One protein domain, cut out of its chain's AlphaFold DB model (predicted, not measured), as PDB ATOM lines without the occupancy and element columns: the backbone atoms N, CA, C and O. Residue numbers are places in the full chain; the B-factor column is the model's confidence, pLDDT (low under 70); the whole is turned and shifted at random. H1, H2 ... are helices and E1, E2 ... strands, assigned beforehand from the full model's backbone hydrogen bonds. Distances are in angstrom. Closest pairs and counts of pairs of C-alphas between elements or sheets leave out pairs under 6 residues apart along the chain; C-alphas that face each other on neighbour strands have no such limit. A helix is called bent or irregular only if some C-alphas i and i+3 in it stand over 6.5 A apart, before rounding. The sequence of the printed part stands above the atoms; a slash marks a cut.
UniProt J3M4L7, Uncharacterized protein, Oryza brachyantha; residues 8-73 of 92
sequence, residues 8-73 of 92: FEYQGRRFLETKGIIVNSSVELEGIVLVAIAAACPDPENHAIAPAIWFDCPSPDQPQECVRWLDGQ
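This is residues 8 to 73 of the 92 residues of an uncharacterized protein of Oryza brachyantha (UniProt J3M4L7). Two short parallel strands, E1 and E2, side by side, with H2 packed on E2, make a small body; residues 54 to 73 stick out as a long arm bearing H3, and residues 8 to 14 of H1 stick out too. The 66 printed residues include three named helices and two strands, ordered H1, E1, H2, E2, H3, class mixed. The whole is extended, radius of gyration of the C-alphas 19.2 A, spanning 50 by 26 by 19 A.

H1, residues 8 to 17, 15.0 A, begins at C-alpha (164.484, 135.287, 114.505). E1 is residues 20 to 23, 9.7 A; H2, 27 to 40, 17.1 A, is irregular, C-alphas 29 and 32 being 8.8 A apart. E2 is 45 to 48, 10.0 A; H3, 65 to 70, 8.6 A, ends at (150.775, 156.578, 147.283).

E1, H2, E2 form a strand-helix-strand unit, parallel neighbour strands with a helix between, its crossover right-handed. N 21 and O 45 are 2.9 A apart, within hydrogen-bond range. The closest C-alphas of H2 and E2, Val 27 and Ala 48, are 7.0 A apart. H1 and H2 are apart. Every O i to N i+4 pair is within range in H3, 3 of 6 in H1, 8 of 10 in H2.

The printed part has no cut. The E2 to H3 link is long, 16 residues; pLDDT is under 70 at 57 to 58, 60 to 61 and 63.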
ATOM      1  N   PHE A   8     165.115 133.996 114.757       89.75
ATOM      2  CA  PHE A   8     164.484 135.287 114.505       89.75
ATOM      3  C   PHE A   8     164.237 135.514 113.008       89.75
ATOM      4  O   PHE A   8     163.131 135.876 112.615       89.75
ATOM      5  N   GLU A   9     165.232 135.241 112.166       91.12
ATOM      6  CA  GLU A   9     165.118 135.356 110.713       91.12
ATOM      7  C   GLU A   9     164.086 134.371 110.150       91.12
ATOM      8  O   GLU A   9     163.233 134.754 109.345       91.12
ATOM      9  N   TYR A  10     164.130 133.113 110.599       91.38
ATOM     10  CA  TYR A  10     163.177 132.086 110.193       91.38
ATOM     11  C   TYR A  10     161.737 132.495 110.521       91.38
ATOM     12  O   TYR A  10     160.873 132.391 109.656       91.38
ATOM     13  N   GLN A  11     161.471 132.998 111.731       90.19
ATOM     14  CA  GLN A  11     160.131 133.463 112.107       90.19
ATOM     15  C   GLN A  11     159.729 134.731 111.347       90.19
ATOM     16  O   GLN A  11     158.610 134.810 110.846       90.19
ATOM     17  N   GLY A  12     160.647 135.689 111.191       89.81
ATOM     18  CA  GLY A  12     160.385 136.949 110.494       89.81
ATOM     19  C   GLY A  12     159.949 136.747 109.043       89.81
ATOM     20  O   GLY A  12     158.973 137.353 108.604       89.81
ATOM     21  N   ARG A  13     160.597 135.830 108.310       89.81
ATOM     22  CA  ARG A  13     160.200 135.476 106.931       89.81
ATOM     23  C   ARG A  13     158.781 134.903 106.853       89.81
ATOM     24  O   ARG A  13     158.112 135.078 105.840       89.81
ATOM     25  N   ARG A  14     158.317 134.243 107.916       91.38
ATOM     26  CA  ARG A  14     157.018 133.561 107.962       91.38
ATOM     27  C   ARG A  14     155.869 134.441 108.436       91.38
ATOM     28  O   ARG A  14     154.720 134.028 108.318       91.38
ATOM     29  N   PHE A  15     156.124 135.663 108.906       89.06
ATOM     30  CA  PHE A  15     155.044 136.613 109.195       89.06
ATOM     31  C   PHE A  15     154.174 136.890 107.964       89.06
ATOM     32  O   PHE A  15     152.957 137.012 108.097       89.06
ATOM     33  N   LEU A  16     154.772 136.860 106.768       87.88
ATOM     34  CA  LEU A  16     154.064 137.011 105.495       87.88
ATOM     35  C   LEU A  16     153.173 135.809 105.130       87.88
ATOM     36  O   LEU A  16     152.331 135.916 104.246       87.88
ATOM     37  N   GLU A  17     153.331 134.667 105.804       92.31
ATOM     38  CA  GLU A  17     152.478 133.481 105.622       92.31
ATOM     39  C   GLU A  17     151.193 133.549 106.467       92.31
ATOM     40  O   GLU A  17     150.318 132.688 106.350       92.31
ATOM     41  N   THR A  18     151.083 134.533 107.366       91.94
ATOM     42  CA  THR A  18     149.919 134.687 108.246       91.94
ATOM     43  C   THR A  18     148.757 135.377 107.525       91.94
ATOM     44  O   THR A  18     148.926 135.977 106.470       91.94
ATOM     45  N   LYS A  19     147.545 135.294 108.089       92.06
ATOM     46  CA  LYS A  19     146.372 136.010 107.549       92.06
ATOM     47  C   LYS A  19     146.329 137.488 107.938       92.06
ATOM     48  O   LYS A  19     145.590 138.245 107.325       92.06
ATOM     49  N   GLY A  20     147.062 137.864 108.979       90.50
ATOM     50  CA  GLY A  20     147.054 139.198 109.555       90.50
ATOM     51  C   GLY A  20     147.915 139.239 110.809       90.50
ATOM     52  O   GLY A  20     148.114 138.214 111.469       90.50
ATOM     53  N   ILE A  21     148.413 140.427 111.136       90.94
ATOM     54  CA  ILE A  21     149.253 140.678 112.306       90.94
ATOM     55  C   ILE A  21     148.485 141.589 113.256       90.94
ATOM     56  O   ILE A  21     148.083 142.696 112.904       90.94
ATOM     57  N   ILE A  22     148.283 141.115 114.482       91.69
ATOM     58  CA  ILE A  22     147.666 141.898 115.549       91.69
ATOM     59  C   ILE A  22     148.772 142.597 116.328       91.69
ATOM     60  O   ILE A  22     149.661 141.946 116.878       91.69
ATOM     61  N   VAL A  23     148.691 143.920 116.403       90.31
ATOM     62  CA  VAL A  23     149.650 144.764 117.109       90.31
ATOM     63  C   VAL A  23     148.928 145.424 118.277       90.31
ATOM     64  O   VAL A  23     147.922 146.107 118.089       90.31
ATOM     65  N   ASN A  24     149.431 145.246 119.500       91.75
ATOM     66  CA  ASN A  24     148.952 145.987 120.672       91.75
ATOM     67  C   ASN A  24     149.496 147.425 120.634       91.75
ATOM     68  O   ASN A  24     150.310 147.820 121.462       91.75
ATOM     69  N   SER A  25     149.079 148.172 119.612       90.06
ATOM     70  CA  SER A  25     149.377 149.589 119.390       90.06
ATOM     71  C   SER A  25     148.143 150.310 118.836       90.06
ATOM     72  O   SER A  25     147.142 149.660 118.526       90.06
ATOM     73  N   SER A  26     148.163 151.643 118.781       90.00
ATOM     74  CA  SER A  26     147.063 152.470 118.269       90.00
ATOM     75  C   SER A  26     147.571 153.463 117.230       90.00
ATOM     76  O   SER A  26     148.761 153.786 117.177       90.00
ATOM     77  N   VAL A  27     146.667 153.978 116.398       89.19
ATOM     78  CA  VAL A  27     147.011 154.986 115.383       89.19
ATOM     79  C   VAL A  27     147.448 156.302 116.033       89.19
ATOM     80  O   VAL A  27     148.332 156.978 115.513       89.19
ATOM     81  N   GLU A  28     146.884 156.653 117.185       90.19
ATOM     82  CA  GLU A  28     147.259 157.846 117.948       90.19
ATOM     83  C   GLU A  28     148.688 157.759 118.492       90.19
ATOM     84  O   GLU A  28     149.364 158.783 118.588       90.19
ATOM     85  N   LEU A  29     149.153 156.550 118.832       90.56
ATOM     86  CA  LEU A  29     150.505 156.314 119.337       90.56
ATOM     87  C   LEU A  29     151.527 156.160 118.203       90.56
ATOM     88  O   LEU A  29     152.611 156.734 118.272       90.56
ATOM     89  N   GLU A  30     151.194 155.395 117.158       91.38
ATOM     90  CA  GLU A  30     152.168 154.927 116.161       91.38
ATOM     91  C   GLU A  30     151.693 155.074 114.705       91.38
ATOM     92  O   GLU A  30     152.170 154.374 113.810       91.38
ATOM     93  N   GLY A  31     150.782 156.007 114.416       90.06
ATOM     94  CA  GLY A  31     150.161 156.145 113.092       90.06
ATOM     95  C   GLY A  31     151.150 156.235 111.921       90.06
ATOM     96  O   GLY A  31     150.952 155.579 110.901       90.06
ATOM     97  N   ILE A  32     152.254 156.976 112.075       93.56
ATOM     98  CA  ILE A  32     153.298 157.085 111.034       93.56
ATOM     99  C   ILE A  32     153.947 155.722 110.754       93.56
ATOM    100  O   ILE A  32     154.187 155.377 109.596       93.56
ATOM    101  N   VAL A  33     154.216 154.941 111.800       91.06
ATOM    102  CA  VAL A  33     154.837 153.617 111.682       91.06
ATOM    103  C   VAL A  33     153.875 152.647 111.002       91.06
ATOM    104  O   VAL A  33     154.272 151.951 110.072       91.06
ATOM    105  N   LEU A  34     152.597 152.656 111.390       89.12
ATOM    106  CA  LEU A  34     151.570 151.803 110.787       89.12
ATOM    107  C   LEU A  34     151.390 152.086 109.288       89.12
ATOM    108  O   LEU A  34     151.319 151.151 108.491       89.12
ATOM    109  N   VAL A  35     151.395 153.362 108.883       90.06
ATOM    110  CA  VAL A  35     151.340 153.758 107.463       90.06
ATOM    111  C   VAL A  35     152.583 153.288 106.706       90.06
ATOM    112  O   VAL A  35     152.463 152.755 105.604       90.06
ATOM    113  N   ALA A  36     153.774 153.456 107.286       91.75
ATOM    114  CA  ALA A  36     155.018 153.017 106.659       91.75
ATOM    115  C   ALA A  36     155.054 151.493 106.457       91.75
ATOM    116  O   ALA A  36     155.460 151.026 105.393       91.75
ATOM    117  N   ILE A  37     154.585 150.723 107.444       88.38
ATOM    118  CA  ILE A  37     154.493 149.263 107.350       88.38
ATOM    119  C   ILE A  37     153.502 148.864 106.255       88.38
ATOM    120  O   ILE A  37     153.861 148.065 105.397       88.38
ATOM    121  N   ALA A  38     152.302 149.453 106.229       86.75
ATOM    122  CA  ALA A  38     151.297 149.151 105.209       86.75
ATOM    123  C   ALA A  38     151.785 149.468 103.781       86.75
ATOM    124  O   ALA A  38     151.431 148.770 102.835       86.75
ATOM    125  N   ALA A  39     152.620 150.500 103.617       89.19
ATOM    126  CA  ALA A  39     153.216 150.846 102.328       89.19
ATOM    127  C   ALA A  39     154.343 149.887 101.902       89.19
ATOM    128  O   ALA A  39     154.479 149.592 100.716       89.19
ATOM    129  N   ALA A  40     155.165 149.420 102.847       87.31
ATOM    130  CA  ALA A  40     156.291 148.528 102.562       87.31
ATOM    131  C   ALA A  40     155.867 147.058 102.408       87.31
ATOM    132  O   ALA A  40     156.423 146.340 101.576       87.31
ATOM    133  N   CYS A  41     154.886 146.626 103.200       82.12
ATOM    134  CA  CYS A  41     154.387 145.259 103.287       82.12
ATOM    135  C   CYS A  41     152.847 145.291 103.362       82.12
ATOM    136  O   CYS A  41     152.292 145.253 104.461       82.12
ATOM    137  N   PRO A  42     152.155 145.398 102.213       78.25
ATOM    138  CA  PRO A  42     150.695 145.519 102.179       78.25
ATOM    139  C   PRO A  42     149.964 144.234 102.595       78.25
ATOM    140  O   PRO A  42     148.834 144.317 103.064       78.25
ATOM    141  N   ASP A  43     150.618 143.075 102.469       82.50
ATOM    142  CA  ASP A  43     150.108 141.782 102.919       82.50
ATOM    143  C   ASP A  43     151.056 141.166 103.964       82.50
ATOM    144  O   ASP A  43     152.275 141.177 103.753       82.50
ATOM    145  N   PRO A  44     150.537 140.561 105.048       81.50
ATOM    146  CA  PRO A  44     149.130 140.492 105.440       81.50
ATOM    147  C   PRO A  44     148.663 141.736 106.219       81.50
ATOM    148  O   PRO A  44     149.470 142.547 106.673       81.50
ATOM    149  N   GLU A  45     147.346 141.876 106.391       83.44
ATOM    150  CA  GLU A  45     146.724 143.044 107.030       83.44
ATOM    151  C   GLU A  45     147.217 143.257 108.476       83.44
ATOM    152  O   GLU A  45     147.332 142.314 109.265       83.44
ATOM    153  N   ASN A  46     147.502 144.512 108.836       82.12
ATOM    154  CA  ASN A  46     147.962 144.889 110.173       82.12
ATOM    155  C   ASN A  46     146.820 145.519 110.974       82.12
ATOM    156  O   ASN A  46     146.263 146.542 110.576       82.12
ATOM    157  N   HIS A  47     146.523 144.954 112.142       85.06
ATOM    158  CA  HIS A  47     145.459 145.423 113.023       85.06
ATOM    159  C   HIS A  47     146.043 145.964 114.328       85.06
ATOM    160  O   HIS A  47     146.428 145.206 115.219       85.06
ATOM    161  N   ALA A  48     146.088 147.288 114.440       88.00
ATOM    162  CA  ALA A  48     146.409 147.991 115.675       88.00
ATOM    163  C   ALA A  48     145.180 147.971 116.608       88.00
ATOM    164  O   ALA A  48     144.139 148.523 116.256       88.00
ATOM    165  N   ILE A  49     145.273 147.298 117.762       87.75
ATOM    166  CA  ILE A  49     144.132 147.055 118.673       87.75
ATOM    167  C   ILE A  49     144.307 147.639 120.090       87.75
ATOM    168  O   ILE A  49     143.642 147.196 121.026       87.75
ATOM    169  N   ALA A  50     145.224 148.586 120.288       79.12
ATOM    170  CA  ALA A  50     145.570 149.075 121.623       79.12
ATOM    171  C   ALA A  50     144.518 149.962 122.305       79.12
ATOM    172  O   ALA A  50     143.686 150.580 121.639       79.12
ATOM    173  N   PRO A  51     144.681 150.143 123.635       84.94
ATOM    174  CA  PRO A  51     145.577 149.367 124.502       84.94
ATOM    175  C   PRO A  51     144.866 148.144 125.092       84.94
ATOM    176  O   PRO A  51     143.958 148.263 125.913       84.94
ATOM    177  N   ALA A  52     145.329 146.950 124.707       86.75
ATOM    178  CA  ALA A  52     144.952 145.698 125.350       86.75
ATOM    179  C   ALA A  52     145.820 145.517 126.603       86.75
ATOM    180  O   ALA A  52     146.926 144.974 126.546       86.75
ATOM    181  N   ILE A  53     145.339 146.050 127.725       85.75
ATOM    182  CA  ILE A  53     146.002 145.982 129.030       85.75
ATOM    183  C   ILE A  53     145.315 144.905 129.863       85.75
ATOM    184  O   ILE A  53     144.088 144.867 129.963       85.75
ATOM    185  N   TRP A  54     146.113 144.036 130.477       83.56
ATOM    186  CA  TRP A  54     145.614 143.103 131.474       83.56
ATOM    187  C   TRP A  54     145.535 143.799 132.830       83.56
ATOM    188  O   TRP A  54     146.554 144.238 133.365       83.56
ATOM    189  N   PHE A  55     144.335 143.869 133.397       75.94
ATOM    190  CA  PHE A  55     144.148 144.228 134.795       75.94
ATOM    191  C   PHE A  55     144.005 142.937 135.583       75.94
ATOM    192  O   PHE A  55     142.971 142.273 135.503       75.94
ATOM    193  N   ASP A  56     145.049 142.565 136.319       70.88
ATOM    194  CA  ASP A  56     144.878 141.539 137.335       70.88
ATOM    195  C   ASP A  56     144.092 142.157 138.493       70.88
ATOM    196  O   ASP A  56     144.374 143.288 138.898       70.88
ATOM    197  N   CYS A  57     143.074 141.454 138.983       62.16
ATOM    198  CA  CYS A  57     142.355 141.889 140.172       62.16
ATOM    199  C   CYS A  57     143.077 141.256 141.362       62.16
ATOM    200  O   CYS A  57     142.942 140.044 141.562       62.16
ATOM    201  N   PRO A  58     143.881 142.017 142.124       65.88
ATOM    202  CA  PRO A  58     144.557 141.456 143.279       65.88
ATOM    203  C   PRO A  58     143.509 140.879 144.226       65.88
ATOM    204  O   PRO A  58     142.415 141.435 144.375       65.88
ATOM    205  N   SER A  59     143.823 139.744 144.854       70.69
ATOM    206  CA  SER A  59     142.909 139.178 145.840       70.69
ATOM    207  C   SER A  59     142.652 140.219 146.941       70.69
ATOM    208  O   SER A  59     143.573 140.956 147.304       70.69
ATOM    209  N   PRO A  60     141.433 140.288 147.506       66.00
ATOM    210  CA  PRO A  60     141.110 141.233 148.582       66.00
ATOM    211  C   PRO A  60     142.075 141.149 149.775       66.00
ATOM    212  O   PRO A  60     142.245 142.116 150.515       66.00
ATOM    213  N   ASP A  61     142.714 139.990 149.933       69.81
ATOM    214  CA  ASP A  61     143.629 139.662 151.020       69.81
ATOM    215  C   ASP A  61     145.085 140.083 150.758       69.81
ATOM    216  O   ASP A  61     145.919 139.958 151.656       69.81
ATOM    217  N   GLN A  62     145.431 140.572 149.559       71.75
ATOM    218  CA  GLN A  62     146.779 141.070 149.287       71.75
ATOM    219  C   GLN A  62     146.950 142.505 149.810       71.75
ATOM    220  O   GLN A  62     146.280 143.429 149.336       71.75
ATOM    221  N   PRO A  63     147.868 142.743 150.765       68.81
ATOM    222  CA  PRO A  63     148.105 144.082 151.283       68.81
ATOM    223  C   PRO A  63     148.750 144.971 150.210       68.81
ATOM    224  O   PRO A  63     149.914 144.812 149.858       68.81
ATOM    225  N   GLN A  64     147.995 145.954 149.719       83.81
ATOM    226  CA  GLN A  64     148.474 146.979 148.784       83.81
ATOM    227  C   GLN A  64     149.153 148.151 149.515       83.81
ATOM    228  O   GLN A  64     148.732 149.303 149.410       83.81
ATOM    229  N   GLU A  65     150.184 147.864 150.311       89.19
ATOM    230  CA  GLU A  65     150.847 148.868 151.159       89.19
ATOM    231  C   GLU A  65     151.429 150.038 150.347       89.19
ATOM    232  O   GLU A  65     151.270 151.196 150.729       89.19
ATOM    233  N   CYS A  66     152.016 149.753 149.181       90.19
ATOM    234  CA  CYS A  66     152.556 150.778 148.287       90.19
ATOM    235  C   CYS A  66     151.475 151.709 147.715       90.19
ATOM    236  O   CYS A  66     151.714 152.908 147.597       90.19
ATOM    237  N   VAL A  67     150.283 151.184 147.409       89.94
ATOM    238  CA  VAL A  67     149.148 151.982 146.915       89.94
ATOM    239  C   VAL A  67     148.605 152.865 148.036       89.94
ATOM    240  O   VAL A  67     148.449 154.064 147.843       89.94
ATOM    241  N   ARG A  68     148.438 152.317 149.248       92.19
ATOM    242  CA  ARG A  68     148.016 153.104 150.421       92.19
ATOM    243  C   ARG A  68     148.997 154.228 150.757       92.19
ATOM    244  O   ARG A  68     148.582 155.306 151.165       92.19
ATOM    245  N   TRP A  69     150.298 153.981 150.613       95.50
ATOM    246  CA  TRP A  69     151.314 155.021 150.772       95.50
ATOM    247  C   TRP A  69     151.212 156.095 149.677       95.50
ATOM    248  O   TRP A  69     151.354 157.284 149.978       95.50
ATOM    249  N   LEU A  70     150.939 155.685 148.431       95.94
ATOM    250  CA  LEU A  70     150.775 156.578 147.283       95.94
ATOM    251  C   LEU A  70     149.569 157.515 147.454       95.94
ATOM    252  O   LEU A  70     149.686 158.695 147.132       95.94
ATOM    253  N   ASP A  71     148.466 157.030 148.035       95.38
ATOM    254  CA  ASP A  71     147.256 157.823 148.315       95.38
ATOM    255  C   ASP A  71     147.523 159.039 149.227       95.38
ATOM    256  O   ASP A  71     146.778 160.018 149.205       95.38
ATOM    257  N   GLY A  72     148.588 158.994 150.038       97.25
ATOM    258  CA  GLY A  72     148.991 160.086 150.928       97.25
ATOM    259  C   GLY A  72     149.902 161.140 150.290       97.25
ATOM    260  O   GLY A  72     150.263 162.108 150.963       97.25
ATOM    261  N   GLN A  73     150.319 160.964 149.033       98.25
ATOM    262  CA  GLN A  73     151.271 161.857 148.370       98.25
ATOM    263  C   GLN A  73     150.552 162.985 147.608       98.25
ATOM    264  O   GLN A  73     149.456 162.778 147.083       98.25
TER     265      GLN A  73